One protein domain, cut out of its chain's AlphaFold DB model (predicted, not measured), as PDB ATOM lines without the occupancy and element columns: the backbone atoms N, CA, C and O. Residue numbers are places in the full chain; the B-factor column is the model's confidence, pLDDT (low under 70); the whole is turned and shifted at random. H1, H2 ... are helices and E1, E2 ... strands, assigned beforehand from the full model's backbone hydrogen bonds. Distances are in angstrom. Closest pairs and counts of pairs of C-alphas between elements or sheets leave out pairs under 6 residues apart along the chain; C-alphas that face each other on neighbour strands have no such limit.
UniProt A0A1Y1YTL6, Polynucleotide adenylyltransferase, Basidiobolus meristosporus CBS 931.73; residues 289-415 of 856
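What this domain is: This is residues 289 to 415 of the 856 residues of the protein "Polynucleotide adenylyltransferase" of Basidiobolus meristosporus CBS 931.73 (UniProt A0A1Y1YTL6). A strongly twisted antiparallel sheet of four strands makes one end of the domain, helix H3 makes the opposite end, and helices H2 and H4 sit between them. The short H1 is by the sheet, and a wide loop of residues 354 to 375 joins H2 to H3. The printed part has 127 residues, with four named strands and four named helices in the order E1 E2 H1 E3 E4 H2 H3 H4; the class is mixed, helices and strands. The sheet's order is E1 E2 E3 E4. The whole is compact, with a radius of gyration of the C-alphas of 15.4 A and spans of 43 by 39 by 26 A.

Where its parts are: E1, residues 289 to 295, begins at C-alpha 289 (262.517, 551.166, 447.864) and is 18.3 A long. E2, residues 300 to 306, is 19.5 A long. H1, residues 308 to 311, measures 5.2 A. E3, residues 324 to 329, measures 16.2 A, and E4, residues 335 to 340, 14.3 A. H2, residues 344 to 353, measures 13.9 A. H3, residues 376 to 390, is the longest helix at 20.8 A and begins at C-alpha 376 (243.555, 546.468, 479.557). H4, residues 397 to 405, measures 12.4 A and ends at C-alpha 405 (251.746, 551.653, 462.253).

How they stand to each other: E1 and E2 form a hairpin, with N 294 and O 302 within hydrogen-bond range at 2.9 A. E2 and E3 are antiparallel, with N 303 and O 326 2.8 A apart. E3 and E4 form a second hairpin, with N 327 and O 337 2.9 A apart. H1 only grazes the sheet with residues 308 to 311; its closest C-alpha pair with E1 is Trp 291 and Val 311, 6.0 A. H2 only grazes the sheet with residues 345 to 347. H2 and H4 touch, closest at the C-alphas of Leu 347 and Val 401, 6.4 A, at a steep tilt of 43 degrees, the same way. H4 touches residues 386 to 390 of H3, closest at the C-alphas of Val 389 and Ala 400, 5.1 A, at a steep tilt of 50 degrees, opposite ways. H2 and H3 are only just apart, 8.2 A at the closest. H3 is not on the sheet. Every O i to N i+4 pair is within hydrogen-bond range in H2, H3 and H4; H1 is too short for one.

The domain as a whole: The C-alphas farthest apart, those of Asp 331 and Arg 393, are 45.6 A apart. The printed part has no cut. The links H1 to E3 and H2 to H3 are long, with 12 and 22 residues. The mean pLDDT of the printed part is 80.2, and it is under 70 in residues 313 to 320, 359 to 370, 393 to 395 and 414 to 415.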
ATOM      1  N   VAL A 289     261.268 551.754 447.382       94.06
ATOM      2  CA  VAL A 289     262.517 551.166 447.864       94.06
ATOM      3  C   VAL A 289     262.321 550.485 449.215       94.06
ATOM      4  O   VAL A 289     261.463 550.879 450.014       94.06
ATOM      5  N   LEU A 290     263.115 549.444 449.459       95.19
ATOM      6  CA  LEU A 290     263.200 548.732 450.725       95.19
ATOM      7  C   LEU A 290     263.688 549.674 451.819       95.19
ATOM      8  O   LEU A 290     264.670 550.398 451.650       95.19
ATOM      9  N   TRP A 291     262.990 549.648 452.954       92.75
ATOM     10  CA  TRP A 291     263.336 550.449 454.122       92.75
ATOM     11  C   TRP A 291     263.704 549.585 455.328       92.75
ATOM     12  O   TRP A 291     264.725 549.821 455.970       92.75
ATOM     13  N   LYS A 292     262.864 548.609 455.679       92.62
ATOM     14  CA  LYS A 292     263.077 547.712 456.825       92.62
ATOM     15  C   LYS A 292     262.387 546.379 456.583       92.62
ATOM     16  O   LYS A 292     261.339 546.358 455.941       92.62
ATOM     17  N   ALA A 293     262.905 545.309 457.170       94.31
ATOM     18  CA  ALA A 293     262.266 544.000 457.162       94.31
ATOM     19  C   ALA A 293     262.237 543.390 458.564       94.31
ATOM     20  O   ALA A 293     263.132 543.629 459.372       94.31
ATOM     21  N   GLN A 294     261.202 542.600 458.832       92.31
ATOM     22  CA  GLN A 294     261.028 541.856 460.072       92.31
ATOM     23  C   GLN A 294     260.453 540.474 459.783       92.31
ATOM     24  O   GLN A 294     259.545 540.356 458.969       92.31
ATOM     25  N   PHE A 295     260.921 539.448 460.487       91.81
ATOM     26  CA  PHE A 295     260.266 538.141 460.495       91.81
ATOM     27  C   PHE A 295     258.927 538.196 461.229       91.81
ATOM     28  O   PHE A 295     258.844 538.692 462.353       91.81
ATOM     29  N   LEU A 296     257.896 537.658 460.586       88.50
ATOM     30  CA  LEU A 296     256.624 537.324 461.224       88.50
ATOM     31  C   LEU A 296     256.664 535.900 461.786       88.50
ATOM     32  O   LEU A 296     256.138 535.645 462.863       88.50
ATOM     33  N   ASP A 297     257.324 535.002 461.058       86.75
ATOM     34  CA  ASP A 297     257.608 533.623 461.438       86.75
ATOM     35  C   ASP A 297     258.863 533.129 460.687       86.75
ATOM     36  O   ASP A 297     259.635 533.932 460.160       86.75
ATOM     37  N   GLU A 298     259.083 531.815 460.646       87.00
ATOM     38  CA  GLU A 298     260.236 531.181 459.991       87.00
ATOM     39  C   GLU A 298     260.266 531.381 458.465       87.00
ATOM     40  O   GLU A 298     261.327 531.314 457.851       87.00
ATOM     41  N   THR A 299     259.110 531.656 457.859       89.31
ATOM     42  CA  THR A 299     258.891 531.661 456.405       89.31
ATOM     43  C   THR A 299     258.362 532.989 455.868       89.31
ATOM     44  O   THR A 299     258.391 533.210 454.660       89.31
ATOM     45  N   HIS A 300     257.889 533.896 456.725       92.81
ATOM     46  CA  HIS A 300     257.262 535.152 456.320       92.81
ATOM     47  C   HIS A 300     258.012 536.382 456.833       92.81
ATOM     48  O   HIS A 300     258.342 536.500 458.014       92.81
ATOM     49  N   LEU A 301     258.191 537.358 455.942       94.62
ATOM     50  CA  LEU A 301     258.719 538.685 456.243       94.62
ATOM     51  C   LEU A 301     257.635 539.755 456.106       94.62
ATOM     52  O   LEU A 301     256.926 539.819 455.104       94.62
ATOM     53  N   LEU A 302     257.586 540.661 457.076       95.69
ATOM     54  CA  LEU A 302     256.972 541.974 456.967       95.69
ATOM     55  C   LEU A 302     258.014 542.969 456.451       95.69
ATOM     56  O   LEU A 302     258.917 543.386 457.177       95.69
ATOM     57  N   VAL A 303     257.870 543.375 455.195       96.62
ATOM     58  CA  VAL A 303     258.783 544.290 454.508       96.62
ATOM     59  C   VAL A 303     258.132 545.661 454.370       96.62
ATOM     60  O   VAL A 303     257.034 545.794 453.836       96.62
ATOM     61  N   LYS A 304     258.813 546.704 454.837       96.00
ATOM     62  CA  LYS A 304     258.375 548.094 454.713       96.00
ATOM     63  C   LYS A 304     259.042 548.758 453.516       96.00
ATOM     64  O   LYS A 304     260.269 548.796 453.436       96.00
ATOM     65  N   LEU A 305     258.220 549.335 452.647       95.75
ATOM     66  CA  LEU A 305     258.618 550.084 451.460       95.75
ATOM     67  C   LEU A 305     258.235 551.559 451.590       95.75
ATOM     68  O   LEU A 305     257.196 551.893 452.169       95.75
ATOM     69  N   SER A 306     259.048 552.452 451.035       93.56
ATOM     70  CA  SER A 306     258.724 553.881 450.926       93.56
ATOM     71  C   SER A 306     259.493 554.527 449.772       93.56
ATOM     72  O   SER A 306     260.155 553.828 449.011       93.56
ATOM     73  N   SER A 307     259.390 555.847 449.612       90.94
ATOM     74  CA  SER A 307     260.171 556.571 448.607       90.94
ATOM     75  C   SER A 307     261.624 556.758 449.055       90.94
ATOM     76  O   SER A 307     261.934 556.746 450.253       90.94
ATOM     77  N   VAL A 308     262.518 556.985 448.092       88.88
ATOM     78  CA  VAL A 308     263.953 557.204 448.338       88.88
ATOM     79  C   VAL A 308     264.186 558.380 449.290       88.88
ATOM     80  O   VAL A 308     265.021 558.304 450.191       88.88
ATOM     81  N   GLU A 309     263.419 559.463 449.168       85.38
ATOM     82  CA  GLU A 309     263.555 560.649 450.021       85.38
ATOM     83  C   GLU A 309     263.184 560.367 451.482       85.38
ATOM     84  O   GLU A 309     263.734 560.993 452.394       85.38
ATOM     85  N   CYS A 310     262.254 559.432 451.706       82.19
ATOM     86  CA  CYS A 310     261.836 559.005 453.037       82.19
ATOM     87  C   CYS A 310     262.921 558.144 453.695       82.19
ATOM     88  O   CYS A 310     263.283 558.386 454.848       82.19
ATOM     89  N   VAL A 311     263.469 557.180 452.949       83.81
ATOM     90  CA  VAL A 311     264.515 556.266 453.438       83.81
ATOM     91  C   VAL A 311     265.823 557.009 453.718       83.81
ATOM     92  O   VAL A 311     266.445 556.775 454.748       83.81
ATOM     93  N   THR A 312     266.204 557.963 452.863       79.38
ATOM     94  CA  THR A 312     267.448 558.748 453.009       79.38
ATOM     95  C   THR A 312     267.350 559.923 453.989       79.38
ATOM     96  O   THR A 312     268.337 560.621 454.221       79.38
ATOM     97  N   GLY A 313     266.171 560.189 454.566       69.81
ATOM     98  CA  GLY A 313     265.970 561.284 455.523       69.81
ATOM     99  C   GLY A 313     266.076 562.696 454.924       69.81
ATOM    100  O   GLY A 313     266.162 563.671 455.672       69.81
ATOM    101  N   ARG A 314     266.053 562.829 453.589       56.16
ATOM    102  CA  ARG A 314     266.148 564.112 452.862       56.16
ATOM    103  C   ARG A 314     264.848 564.922 452.875       56.16
ATOM    104  O   ARG A 314     264.842 566.080 452.467       56.16
ATOM    105  N   ASN A 315     263.755 564.345 453.371       45.31
ATOM    106  CA  ASN A 315     262.453 564.993 453.440       45.31
ATOM    107  C   ASN A 315     262.086 565.365 454.893       45.31
ATOM    108  O   ASN A 315     262.072 564.526 455.794       45.31
ATOM    109  N   THR A 316     261.808 566.650 455.133       42.12
ATOM    110  CA  THR A 316     261.636 567.245 456.476       42.12
ATOM    111  C   THR A 316     260.213 567.128 457.041       42.12
ATOM    112  O   THR A 316     259.981 567.467 458.205       42.12
ATOM    113  N   GLU A 317     259.271 566.575 456.272       42.41
ATOM    114  CA  GLU A 317     257.865 566.377 456.653       42.41
ATOM    115  C   GLU A 317     257.560 564.920 457.068       42.41
ATOM    116  O   GLU A 317     256.747 564.217 456.471       42.41
ATOM    117  N   GLY A 318     258.202 564.433 458.133       44.69
ATOM    118  CA  GLY A 318     258.170 563.018 458.554       44.69
ATOM    119  C   GLY A 318     256.850 562.451 459.117       44.69
ATOM    120  O   GLY A 318     256.900 561.496 459.886       44.69
ATOM    121  N   THR A 319     255.674 563.015 458.810       46.16
ATOM    122  CA  THR A 319     254.376 562.458 459.278       46.16
ATOM    123  C   THR A 319     253.325 562.231 458.192       46.16
ATOM    124  O   THR A 319     252.385 561.482 458.437       46.16
ATOM    125  N   ASN A 320     253.501 562.771 456.979       54.44
ATOM    126  CA  ASN A 320     252.530 562.608 455.887       54.44
ATOM    127  C   ASN A 320     252.950 561.618 454.793       54.44
ATOM    128  O   ASN A 320     252.162 561.362 453.886       54.44
ATOM    129  N   GLN A 321     254.134 561.019 454.890       71.12
ATOM    130  CA  GLN A 321     254.687 560.167 453.839       71.12
ATOM    131  C   GLN A 321     253.950 558.828 453.724       71.12
ATOM    132  O   GLN A 321     253.603 558.197 454.729       71.12
ATOM    133  N   THR A 322     253.691 558.411 452.489       82.94
ATOM    134  CA  THR A 322     253.092 557.113 452.174       82.94
ATOM    135  C   THR A 322     254.156 556.026 452.303       82.94
ATOM    136  O   THR A 322     255.284 556.160 451.822       82.94
ATOM    137  N   ALA A 323     253.810 554.957 453.005       91.62
ATOM    138  CA  ALA A 323     254.641 553.771 453.135       91.62
ATOM    139  C   ALA A 323     253.755 552.542 452.983       91.62
ATOM    140  O   ALA A 323     252.570 552.586 453.321       91.62
ATOM    141  N   PHE A 324     254.347 551.457 452.508       95.56
ATOM    142  CA  PHE A 324     253.655 550.203 452.278       95.56
ATOM    143  C   PHE A 324     254.292 549.086 453.094       95.56
ATOM    144  O   PHE A 324     255.500 549.077 453.321       95.56
ATOM    145  N   PHE A 325     253.465 548.148 453.530       96.69
ATOM    146  CA  PHE A 325     253.842 546.956 454.267       96.69
ATOM    147  C   PHE A 325     253.483 545.738 453.422       96.69
ATOM    148  O   PHE A 325     252.317 545.532 453.088       96.69
ATOM    149  N   VAL A 326     254.492 544.955 453.062       97.56
ATOM    150  CA  VAL A 326     254.387 543.756 452.233       97.56
ATOM    151  C   VAL A 326     254.597 542.539 453.120       97.56
ATOM    152  O   VAL A 326     255.594 542.477 453.835       97.56
ATOM    153  N   ILE A 327     253.688 541.569 453.057       96.88
ATOM    154  CA  ILE A 327     253.913 540.237 453.625       96.88
ATOM    155  C   ILE A 327     254.479 539.354 452.515       96.88
ATOM    156  O   ILE A 327     253.783 539.065 451.541       96.88
ATOM    157  N   TYR A 328     255.741 538.963 452.655       96.69
ATOM    158  CA  TYR A 328     256.495 538.179 451.681       96.69
ATOM    159  C   TYR A 328     256.803 536.793 452.246       96.69
ATOM    160  O   TYR A 328     257.338 536.691 453.346       96.69
ATOM    161  N   ASN A 329     256.485 535.738 451.502       94.06
ATOM    162  CA  ASN A 329     256.867 534.373 451.842       94.06
ATOM    163  C   ASN A 329     258.236 534.055 451.222       94.06
ATOM    164  O   ASN A 329     258.401 534.116 450.005       94.06
ATOM    165  N   ILE A 330     259.205 533.732 452.075       90.75
ATOM    166  CA  ILE A 330     260.610 533.509 451.731       90.75
ATOM    167  C   ILE A 330     260.766 532.284 450.825       90.75
ATOM    168  O   ILE A 330     261.511 532.342 449.852       90.75
ATOM    169  N   ASP A 331     260.047 531.199 451.108       86.19
ATOM    170  CA  ASP A 331     260.233 529.915 450.422       86.19
ATOM    171  C   ASP A 331     259.618 529.913 449.019       86.19
ATOM    172  O   ASP A 331     260.255 529.522 448.038       86.19
ATOM    173  N   THR A 332     258.376 530.391 448.922       88.56
ATOM    174  CA  THR A 332     257.595 530.449 447.674       88.56
ATOM    175  C   THR A 332     257.872 531.706 446.856       88.56
ATOM    176  O   THR A 332     257.469 531.788 445.696       88.56
ATOM    177  N   THR A 333     258.535 532.707 447.443       88.88
ATOM    178  CA  THR A 333     258.798 534.037 446.860       88.88
ATOM    179  C   THR A 333     257.538 534.833 446.512       88.88
ATOM    180  O   THR A 333     257.564 535.772 445.711       88.88
ATOM    181  N   MET A 334     256.401 534.457 447.101       90.31
ATOM    182  CA  MET A 334     255.112 535.087 446.846       90.31
ATOM    183  C   MET A 334     254.834 536.233 447.816       90.31
ATOM    184  O   MET A 334     255.135 536.166 449.007       90.31
ATOM    185  N   ILE A 335     254.170 537.269 447.305       95.75
ATOM    186  CA  ILE A 335     253.559 538.300 448.142       95.75
ATOM    187  C   ILE A 335     252.155 537.851 448.515       95.75
ATOM    188  O   ILE A 335     251.339 537.535 447.651       95.75
ATOM    189  N   ILE A 336     251.897 537.832 449.817       95.56
ATOM    190  CA  ILE A 336     250.630 537.403 450.404       95.56
ATOM    191  C   ILE A 336     249.692 538.599 450.536       95.56
ATOM    192  O   ILE A 336     248.527 538.542 450.134       95.56
ATOM    193  N   ALA A 337     250.208 539.702 451.078       95.06
ATOM    194  CA  ALA A 337     249.426 540.893 451.359       95.06
ATOM    195  C   ALA A 337     250.240 542.171 451.162       95.06
ATOM    196  O   ALA A 337     251.459 542.190 451.336       95.06
ATOM    197  N   LEU A 338     249.526 543.247 450.836       95.94
ATOM    198  CA  LEU A 338     250.047 544.603 450.734       95.94
ATOM    199  C   LEU A 338     249.102 545.550 451.471       95.94
ATOM    200  O   LEU A 338     247.917 545.620 451.139       95.94
ATOM    201  N   TYR A 339     249.646 546.313 452.412       96.12
ATOM    202  CA  TYR A 339     248.914 547.312 453.181       96.12
ATOM    203  C   TYR A 339     249.584 548.674 453.068       96.12
ATOM    204  O   TYR A 339     250.797 548.794 453.218       96.12
ATOM    205  N   GLU A 340     248.803 549.725 452.860       94.12
ATOM    206  CA  GLU A 340     249.291 551.090 453.041       94.12
ATOM    207  C   GLU A 340     249.405 551.410 454.542       94.12
ATOM    208  O   GLU A 340     248.693 550.846 455.377       94.12
ATOM    209  N   ASN A 341     250.253 552.365 454.914       91.56
ATOM    210  CA  ASN A 341     250.370 552.855 456.287       91.56
ATOM    211  C   ASN A 341     249.126 553.592 456.821       91.56
ATOM    212  O   ASN A 341     249.135 554.043 457.962       91.56
ATOM    213  N   THR A 342     248.058 553.692 456.030       93.00
ATOM    214  CA  THR A 342     246.713 554.142 456.419       93.00
ATOM    215  C   THR A 342     245.720 552.992 456.625       93.00
ATOM    216  O   THR A 342     244.569 553.262 456.963       93.00
ATOM    217  N   SER A 343     246.141 551.733 456.449       94.38
ATOM    218  CA  SER A 343     245.270 550.554 456.511       94.38
ATOM    219  C   SER A 343     244.685 550.323 457.908       94.38
ATOM    220  O   SER A 343     245.406 550.016 458.862       94.38
ATOM    221  N   GLU A 344     243.359 550.419 458.015       91.75
ATOM    222  CA  GLU A 344     242.623 550.062 459.233       91.75
ATOM    223  C   GLU A 344     242.648 548.550 459.502       91.75
ATOM    224  O   GLU A 344     242.647 548.139 460.658       91.75
ATOM    225  N   GLU A 345     242.746 547.721 458.457       93.94
ATOM    226  CA  GLU A 345     242.881 546.266 458.587       93.94
ATOM    227  C   GLU A 345     244.207 545.897 459.260       93.94
ATOM    228  O   GLU A 345     244.218 545.173 460.256       93.94
ATOM    229  N   LEU A 346     245.321 546.468 458.785       92.06
ATOM    230  CA  LEU A 346     246.631 546.240 459.395       92.06
ATOM    231  C   LEU A 346     246.688 546.812 460.815       92.06
ATOM    232  O   LEU A 346     247.299 546.204 461.692       92.06
ATOM    233  N   LEU A 347     246.033 547.953 461.064       90.75
ATOM    234  CA  LEU A 347     245.886 548.476 462.422       90.75
ATOM    235  C   LEU A 347     245.133 547.491 463.318       90.75
ATOM    236  O   LEU A 347     245.606 547.208 464.411       90.75
ATOM    237  N   SER A 348     244.002 546.955 462.861       89.75
ATOM    238  CA  SER A 348     243.215 545.991 463.629       89.75
ATOM    239  C   SER A 348     244.030 544.738 463.948       89.75
ATOM    240  O   SER A 348     244.100 544.336 465.110       89.75
ATOM    241  N   LEU A 349     244.720 544.165 462.956       88.69
ATOM    242  CA  LEU A 349     245.621 543.028 463.169       88.69
ATOM    243  C   LEU A 349     246.695 543.363 464.207       88.69
ATOM    244  O   LEU A 349     246.938 542.590 465.130       88.69
ATOM    245  N   PHE A 350     247.291 544.547 464.103       86.25
ATOM    246  CA  PHE A 350     248.306 545.003 465.038       86.25
ATOM    247  C   PHE A 350     247.771 545.183 466.466       86.25
ATOM    248  O   PHE A 350     248.430 544.784 467.419       86.25
ATOM    249  N   GLU A 351     246.579 545.750 466.643       83.69
ATOM    250  CA  GLU A 351     245.975 545.963 467.963       83.69
ATOM    251  C   GLU A 351     245.615 544.661 468.680       83.69
ATOM    252  O   GLU A 351     245.745 544.582 469.906       83.69
ATOM    253  N   HIS A 352     245.165 543.657 467.924       83.44
ATOM    254  CA  HIS A 352     244.700 542.383 468.467       83.44
ATOM    255  C   HIS A 352     245.807 541.329 468.581       83.44
ATOM    256  O   HIS A 352     245.673 540.434 469.408       83.44
ATOM    257  N   HIS A 353     246.893 541.451 467.805       81.19
ATOM    258  CA  HIS A 353     247.928 540.415 467.676       81.19
ATOM    259  C   HIS A 353     249.373 540.955 467.758       81.19
ATOM    260  O   HIS A 353     250.307 540.324 467.261       81.19
ATOM    261  N   SER A 354     249.593 542.126 468.375       78.00
ATOM    262  CA  SER A 354     250.920 542.770 468.508       78.00
ATOM    263  C   SER A 354     252.033 541.891 469.101       78.00
ATOM    264  O   SER A 354     253.206 542.158 468.863       78.00
ATOM    265  N   GLU A 355     251.685 540.884 469.895       74.88
ATOM    266  CA  GLU A 355     252.581 539.937 470.561       74.88
ATOM    267  C   GLU A 355     253.295 539.016 469.572       74.88
ATOM    268  O   GLU A 355     254.491 538.784 469.711       74.88
ATOM    269  N   TYR A 356     252.600 538.584 468.519       75.62
ATOM    270  CA  TYR A 356     253.164 537.717 467.483       75.62
ATOM    271  C   TYR A 356     254.185 538.458 466.613       75.62
ATOM    272  O   TYR A 356     255.028 537.844 465.971       75.62
ATOM    273  N   LEU A 357     254.162 539.794 466.640       76.75
ATOM    274  CA  LEU A 357     255.169 540.634 466.000       76.75
ATOM    275  C   LEU A 357     256.404 540.865 466.879       76.75
ATOM    276  O   LEU A 357     257.282 541.618 466.471       76.75
ATOM    277  N   ARG A 358     256.493 540.311 468.094       70.44
ATOM    278  CA  ARG A 358     257.611 540.575 469.023       70.44
ATOM    279  C   ARG A 358     258.628 539.432 469.126       70.44
ATOM    280  O   ARG A 358     259.368 539.358 470.099       70.44
ATOM    281  N   GLY A 359     258.737 538.621 468.076       64.12
ATOM    282  CA  GLY A 359     259.668 537.494 468.009       64.12
ATOM    283  C   GLY A 359     259.171 536.272 468.797       64.12
ATOM    284  O   GLY A 359     258.149 536.348 469.481       64.12
ATOM    285  N   PRO A 360     259.850 535.120 468.684       57.97
ATOM    286  CA  PRO A 360     259.462 533.917 469.408       57.97
ATOM    287  C   PRO A 360     259.665 534.124 470.906       57.97
ATOM    288  O   PRO A 360     260.570 534.841 471.306       57.97
ATOM    289  N   ASN A 361     258.834 533.492 471.737       54.97
ATOM    290  CA  ASN A 361     258.869 533.609 473.199       54.97
ATOM    291  C   ASN A 361     260.270 533.312 473.772       54.97
ATOM    292  O   ASN A 361     260.583 532.168 474.094       54.97
ATOM    293  N   TYR A 362     261.104 534.344 473.924       54.22
ATOM    294  CA  TYR A 362     262.478 534.230 474.424       54.22
ATOM    295  C   TYR A 362     262.531 533.822 475.907       54.22
ATOM    296  O   TYR A 362     263.554 533.331 476.377       54.22
ATOM    297  N   ASN A 363     261.405 533.967 476.616       46.31
ATOM    298  CA  ASN A 363     261.181 533.561 477.998       46.31
ATOM    299  C   ASN A 363     259.734 533.063 478.136       46.31
ATOM    300  O   ASN A 363     258.849 533.862 477.864       46.31
ATOM    301  N   ALA A 364     259.531 531.795 478.541       41.66
ATOM    302  CA  ALA A 364     258.373 531.138 479.203       41.66
ATOM    303  C   ALA A 364     256.917 531.690 479.011       41.66
ATOM    304  O   ALA A 364     256.697 532.875 478.806       41.66
ATOM    305  N   PRO A 365     255.846 530.880 479.173       43.16
ATOM    306  CA  PRO A 365     254.485 531.208 478.703       43.16
ATOM    307  C   PRO A 365     253.739 532.359 479.426       43.16
ATOM    308  O   PRO A 365     252.536 532.520 479.241       43.16
ATOM    309  N   ALA A 366     254.410 533.181 480.237       50.31
ATOM    310  CA  ALA A 366     253.803 534.215 481.075       50.31
ATOM    311  C   ALA A 366     253.837 535.654 480.501       50.31
ATOM    312  O   ALA A 366     253.297 536.566 481.120       50.31
ATOM    313  N   ASN A 367     254.448 535.914 479.341       54.41
ATOM    314  CA  ASN A 367     255.145 537.200 479.147       54.41
ATOM    315  C   ASN A 367     254.552 538.217 478.160       54.41
ATOM    316  O   ASN A 367     255.271 539.090 477.677       54.41
ATOM    317  N   PHE A 368     253.240 538.201 477.925       62.78
ATOM    318  CA  PHE A 368     252.570 539.295 477.201       62.78
ATOM    319  C   PHE A 368     251.629 540.119 478.075       62.78
ATOM    320  O   PHE A 368     250.787 540.847 477.559       62.78
ATOM    321  N   THR A 369     251.790 540.083 479.399       62.84
ATOM    322  CA  THR A 369     250.954 540.867 480.328       62.84
ATOM    323  C   THR A 369     251.052 542.371 480.117       62.84
ATOM    324  O   THR A 369     250.295 543.096 480.738       62.84
ATOM    325  N   TRP A 370     251.930 542.869 479.250       68.12
ATOM    326  CA  TRP A 370     252.154 544.287 478.980       68.12
ATOM    327  C   TRP A 370     251.779 544.716 477.549       68.12
ATOM    328  O   TRP A 370     251.786 545.918 477.260       68.12
ATOM    329  N   THR A 371     251.417 543.782 476.658       73.00
ATOM    330  CA  THR A 371     251.016 544.104 475.277       73.00
ATOM    331  C   THR A 371     249.613 544.702 475.225       73.00
ATOM    332  O   THR A 371     248.800 544.558 476.143       73.00
ATOM    333  N   TRP A 372     249.288 545.384 474.125       73.94
ATOM    334  CA  TRP A 372     247.952 545.950 473.944       73.94
ATOM    335  C   TRP A 372     246.899 544.845 473.797       73.94
ATOM    336  O   TRP A 372     245.829 544.926 474.380       73.94
ATOM    337  N   SER A 373     247.198 543.742 473.133       73.88
ATOM    338  CA  SER A 373     246.279 542.600 473.021       73.88
ATOM    339  C   SER A 373     245.916 541.955 474.365       73.88
ATOM    340  O   SER A 373     244.765 541.568 474.565       73.88
ATOM    341  N   ASN A 374     246.824 541.960 475.349       76.38
ATOM    342  CA  ASN A 374     246.651 541.192 476.589       76.38
ATOM    343  C   ASN A 374     246.531 542.033 477.872       76.38
ATOM    344  O   ASN A 374     246.141 541.502 478.909       76.38
ATOM    345  N   ASN A 375     246.745 543.354 477.821       80.00
ATOM    346  CA  ASN A 375     246.621 544.230 478.992       80.00
ATOM    347  C   ASN A 375     245.620 545.372 478.784       80.00
ATOM    348  O   ASN A 375     245.799 546.247 477.936       80.00
ATOM    349  N   ALA A 376     244.584 545.428 479.627       83.69
ATOM    350  CA  ALA A 376     243.555 546.468 479.557       83.69
ATOM    351  C   ALA A 376     244.107 547.895 479.753       83.69
ATOM    352  O   ALA A 376     243.636 548.834 479.106       83.69
ATOM    353  N   PHE A 377     245.122 548.074 480.602       83.62
ATOM    354  CA  PHE A 377     245.784 549.362 480.803       83.62
ATOM    355  C   PHE A 377     246.659 549.733 479.603       83.62
ATOM    356  O   PHE A 377     246.596 550.876 479.156       83.62
ATOM    357  N   ALA A 378     247.387 548.779 479.018       78.56
ATOM    358  CA  ALA A 378     248.156 548.996 477.793       78.56
ATOM    359  C   ALA A 378     247.248 549.349 476.597       78.56
ATOM    360  O   ALA A 378     247.546 550.293 475.862       78.56
ATOM    361  N   ARG A 379     246.071 548.712 476.465       83.56
ATOM    362  CA  ARG A 379     245.028 549.134 475.503       83.56
ATOM    363  C   ARG A 379     244.551 550.545 475.744       83.56
ATOM    364  O   ARG A 379     244.383 551.317 474.805       83.56
ATOM    365  N   LEU A 380     244.278 550.888 477.000       83.62
ATOM    366  CA  LEU A 380     243.781 552.213 477.344       83.62
ATOM    367  C   LEU A 380     244.806 553.296 476.980       83.62
ATOM    368  O   LEU A 380     244.422 554.377 476.533       83.62
ATOM    369  N   ILE A 381     246.096 553.002 477.141       78.94
ATOM    370  CA  ILE A 381     247.201 553.864 476.718       78.94
ATOM    371  C   ILE A 381     247.178 554.061 475.201       78.94
ATOM    372  O   ILE A 381     247.149 555.205 474.743       78.94
ATOM    373  N   LEU A 382     247.110 552.974 474.427       79.06
ATOM    374  CA  LEU A 382     247.033 553.039 472.967       79.06
ATOM    375  C   LEU A 382     245.815 553.844 472.492       79.06
ATOM    376  O   LEU A 382     245.956 554.778 471.703       79.06
ATOM    377  N   LYS A 383     244.629 553.559 473.042       83.75
ATOM    378  CA  LYS A 383     243.387 554.275 472.713       83.75
ATOM    379  C   LYS A 383     243.493 555.768 473.015       83.75
ATOM    380  O   LYS A 383     243.050 556.595 472.219       83.75
ATOM    381  N   LYS A 384     244.124 556.147 474.135       83.00
ATOM    382  CA  LYS A 384     244.400 557.557 474.461       83.00
ATOM    383  C   LYS A 384     245.339 558.203 473.441       83.00
ATOM    384  O   LYS A 384     245.112 559.355 473.070       83.00
ATOM    385  N   GLN A 385     246.364 557.485 472.979       78.25
ATOM    386  CA  GLN A 385     247.277 557.975 471.944       78.25
ATOM    387  C   GLN A 385     246.550 558.180 470.608       78.25
ATOM    388  O   GLN A 385     246.616 559.275 470.049       78.25
ATOM    389  N   GLN A 386     245.795 557.188 470.131       79.50
ATOM    390  CA  GLN A 386     245.001 557.295 468.901       79.50
ATOM    391  C   GLN A 386     243.986 558.433 468.966       79.50
ATOM    392  O   GLN A 386     243.905 559.251 468.048       79.50
ATOM    393  N   TYR A 387     243.259 558.539 470.082       82.81
ATOM    394  CA  TYR A 387     242.311 559.623 470.310       82.81
ATOM    395  C   TYR A 387     243.002 560.990 470.263       82.81
ATOM    396  O   TYR A 387     242.472 561.919 469.657       82.81
ATOM    397  N   ALA A 388     244.192 561.130 470.855       78.81
ATOM    398  CA  ALA A 388     244.949 562.380 470.814       78.81
ATOM    399  C   ALA A 388     245.382 562.760 469.388       78.81
ATOM    400  O   ALA A 388     245.302 563.933 469.025       78.81
ATOM    401  N   VAL A 389     245.802 561.787 468.571       77.56
ATOM    402  CA  VAL A 389     246.235 562.028 467.185       77.56
ATOM    403  C   VAL A 389     245.055 562.361 466.278       77.56
ATOM    404  O   VAL A 389     245.131 563.338 465.538       77.56
ATOM    405  N   ARG A 390     243.943 561.618 466.378       82.75
ATOM    406  CA  ARG A 390     242.719 561.855 465.589       82.75
ATOM    407  C   ARG A 390     242.171 563.273 465.768       82.75
ATOM    408  O   ARG A 390     241.563 563.819 464.861       82.75
ATOM    409  N   ASN A 391     242.398 563.856 466.940       80.19
ATOM    410  CA  ASN A 391     241.829 565.126 467.372       80.19
ATOM    411  C   ASN A 391     242.792 566.330 467.300       80.19
ATOM    412  O   ASN A 391     242.475 567.405 467.821       80.19
ATOM    413  N   ALA A 392     243.986 566.156 466.728       76.56
ATOM    414  CA  ALA A 392     244.949 567.236 466.529       76.56
ATOM    415  C   ALA A 392     244.533 568.175 465.372       76.56
ATOM    416  O   ALA A 392     243.749 567.791 464.513       76.56
ATOM    417  N   ARG A 393     245.096 569.396 465.314       61.03
ATOM    418  CA  ARG A 393     244.754 570.448 464.323       61.03
ATOM    419  C   ARG A 393     244.907 570.013 462.851       61.03
ATOM    420  O   ARG A 393     244.158 570.497 462.018       61.03
ATOM    421  N   ASN A 394     245.828 569.084 462.576       65.00
ATOM    422  CA  ASN A 394     246.031 568.414 461.278       65.00
ATOM    423  C   ASN A 394     245.899 566.881 461.419       65.00
ATOM    424  O   ASN A 394     246.531 566.112 460.698       65.00
ATOM    425  N   GLY A 395     245.179 566.439 462.450       67.50
ATOM    426  CA  GLY A 395     244.948 565.039 462.764       67.50
ATOM    427  C   GLY A 395     243.737 564.482 462.024       67.50
ATOM    428  O   GLY A 395     242.920 565.215 461.480       67.50
ATOM    429  N   GLY A 396     243.616 563.163 462.020       84.81
ATOM    430  CA  GLY A 396     242.487 562.455 461.429       84.81
ATOM    431  C   GLY A 396     242.608 560.953 461.675       84.81
ATOM    432  O   GLY A 396     243.643 560.516 462.190       84.81
ATOM    433  N   PRO A 397     241.583 560.155 461.326       84.75
ATOM    434  CA  PRO A 397     241.627 558.698 461.460       84.75
ATOM    435  C   PRO A 397     242.865 558.098 460.781       84.75
ATOM    436  O   PRO A 397     243.674 557.455 461.441       84.75
ATOM    437  N   SER A 398     243.116 558.460 459.519       85.94
ATOM    438  CA  SER A 398     244.275 557.980 458.757       85.94
ATOM    439  C   SER A 398     245.615 558.405 459.369       85.94
ATOM    440  O   SER A 398     246.576 557.647 459.336       85.94
ATOM    441  N   GLN A 399     245.699 559.589 459.984       84.19
ATOM    442  CA  GLN A 399     246.919 560.054 460.661       84.19
ATOM    443  C   GLN A 399     247.174 559.315 461.981       84.19
ATOM    444  O   GLN A 399     248.324 559.079 462.356       84.19
ATOM    445  N   ALA A 400     246.108 558.930 462.690       84.12
ATOM    446  CA  ALA A 400     246.212 558.086 463.873       84.12
ATOM    447  C   ALA A 400     246.718 556.687 463.499       84.12
ATOM    448  O   ALA A 400     247.671 556.216 464.121       84.12
ATOM    449  N   VAL A 401     246.157 556.093 462.438       88.56
ATOM    450  CA  VAL A 401     246.613 554.812 461.872       88.56
ATOM    451  C   VAL A 401     248.091 554.892 461.483       88.56
ATOM    452  O   VAL A 401     248.900 554.139 462.026       88.56
ATOM    453  N   LYS A 402     248.475 555.884 460.660       87.38
ATOM    454  CA  LYS A 402     249.872 556.118 460.246       87.38
ATOM    455  C   LYS A 402     250.827 556.177 461.427       87.38
ATOM    456  O   LYS A 402     251.913 555.608 461.377       87.38
ATOM    457  N   ARG A 403     250.441 556.855 462.509       83.00
ATOM    458  CA  ARG A 403     251.305 557.035 463.679       83.00
ATOM    459  C   ARG A 403     251.474 555.770 464.512       83.00
ATOM    460  O   ARG A 403     252.555 555.574 465.062       83.00
ATOM    461  N   VAL A 404     250.437 554.944 464.610       82.31
ATOM    462  CA  VAL A 404     250.512 553.651 465.302       82.31
ATOM    463  C   VAL A 404     251.333 552.664 464.469       82.31
ATOM    464  O   VAL A 404     252.306 552.107 464.972       82.31
ATOM    465  N   LEU A 405     251.029 552.541 463.175       87.75
ATOM    466  CA  LEU A 405     251.746 551.653 462.253       87.75
ATOM    467  C   LEU A 405     253.184 552.106 461.962       87.75
ATOM    468  O   LEU A 405     254.011 551.302 461.543       87.75
ATOM    469  N   ALA A 406     253.547 553.363 462.240       84.81
ATOM    470  CA  ALA A 406     254.933 553.829 462.151       84.81
ATOM    471  C   ALA A 406     255.894 553.098 463.110       84.81
ATOM    472  O   ALA A 406     257.108 553.207 462.923       84.81
ATOM    473  N   ALA A 407     255.375 552.388 464.120       80.12
ATOM    474  CA  ALA A 407     256.164 551.508 464.978       80.12
ATOM    475  C   ALA A 407     256.679 550.258 464.247       80.12
ATOM    476  O   ALA A 407     257.660 549.680 464.698       80.12
ATOM    477  N   LEU A 408     256.052 549.871 463.130       86.50
ATOM    478  CA  LEU A 408     256.449 548.712 462.344       86.50
ATOM    479  C   LEU A 408     257.517 549.066 461.286       86.50
ATOM    480  O   LEU A 408     257.460 550.147 460.666       86.50
ATOM    481  N   PRO A 409     258.456 548.143 461.020       88.19
ATOM    482  CA  PRO A 409     258.669 546.887 461.750       88.19
ATOM    483  C   PRO A 409     259.298 547.098 463.141       88.19
ATOM    484  O   PRO A 409     259.972 548.109 463.362       88.19
ATOM    485  N   TYR A 410     259.058 546.165 464.069       80.12
ATOM    486  CA  TYR A 410     259.588 546.217 465.436       80.12
ATOM    487  C   TYR A 410     261.084 545.895 465.505       80.12
ATOM    488  O   TYR A 410     261.642 545.239 464.628       80.12
ATOM    489  N   SER A 411     261.729 546.354 466.584       77.94
ATOM    490  CA  SER A 411     263.077 545.897 466.930       77.94
ATOM    491  C   SER A 411     263.006 544.419 467.341       77.94
ATOM    492  O   SER A 411     262.084 544.057 468.076       77.94
ATOM    493  N   PRO A 412     263.950 543.567 466.906       74.50
ATOM    494  CA  PRO A 412     263.919 542.129 467.179       74.50
ATOM    495  C   PRO A 412     264.035 541.756 468.658       74.50
ATOM    496  O   PRO A 412     263.741 540.620 469.017       74.50
ATOM    497  N   GLN A 413     264.467 542.681 469.517       73.19
ATOM    498  CA  GLN A 413     264.505 542.485 470.964       73.19
ATOM    499  C   GLN A 413     263.956 543.716 471.666       73.19
ATOM    500  O   GLN A 413     264.354 544.844 471.365       73.19
ATOM    501  N   SER A 414     263.020 543.497 472.593       63.56
ATOM    502  CA  SER A 414     262.473 544.589 473.389       63.56
ATOM    503  C   SER A 414     263.484 545.024 474.445       63.56
ATOM    504  O   SER A 414     264.147 544.210 475.082       63.56
ATOM    505  N   PHE A 415     263.588 546.335 474.660       55.59
ATOM    506  CA  PHE A 415     264.574 546.918 475.570       55.59
ATOM    507  C   PHE A 415     264.288 546.643 477.057       55.59
ATOM    508  O   PHE A 415     265.139 546.942 477.898       55.59
TER     509      PHE A 415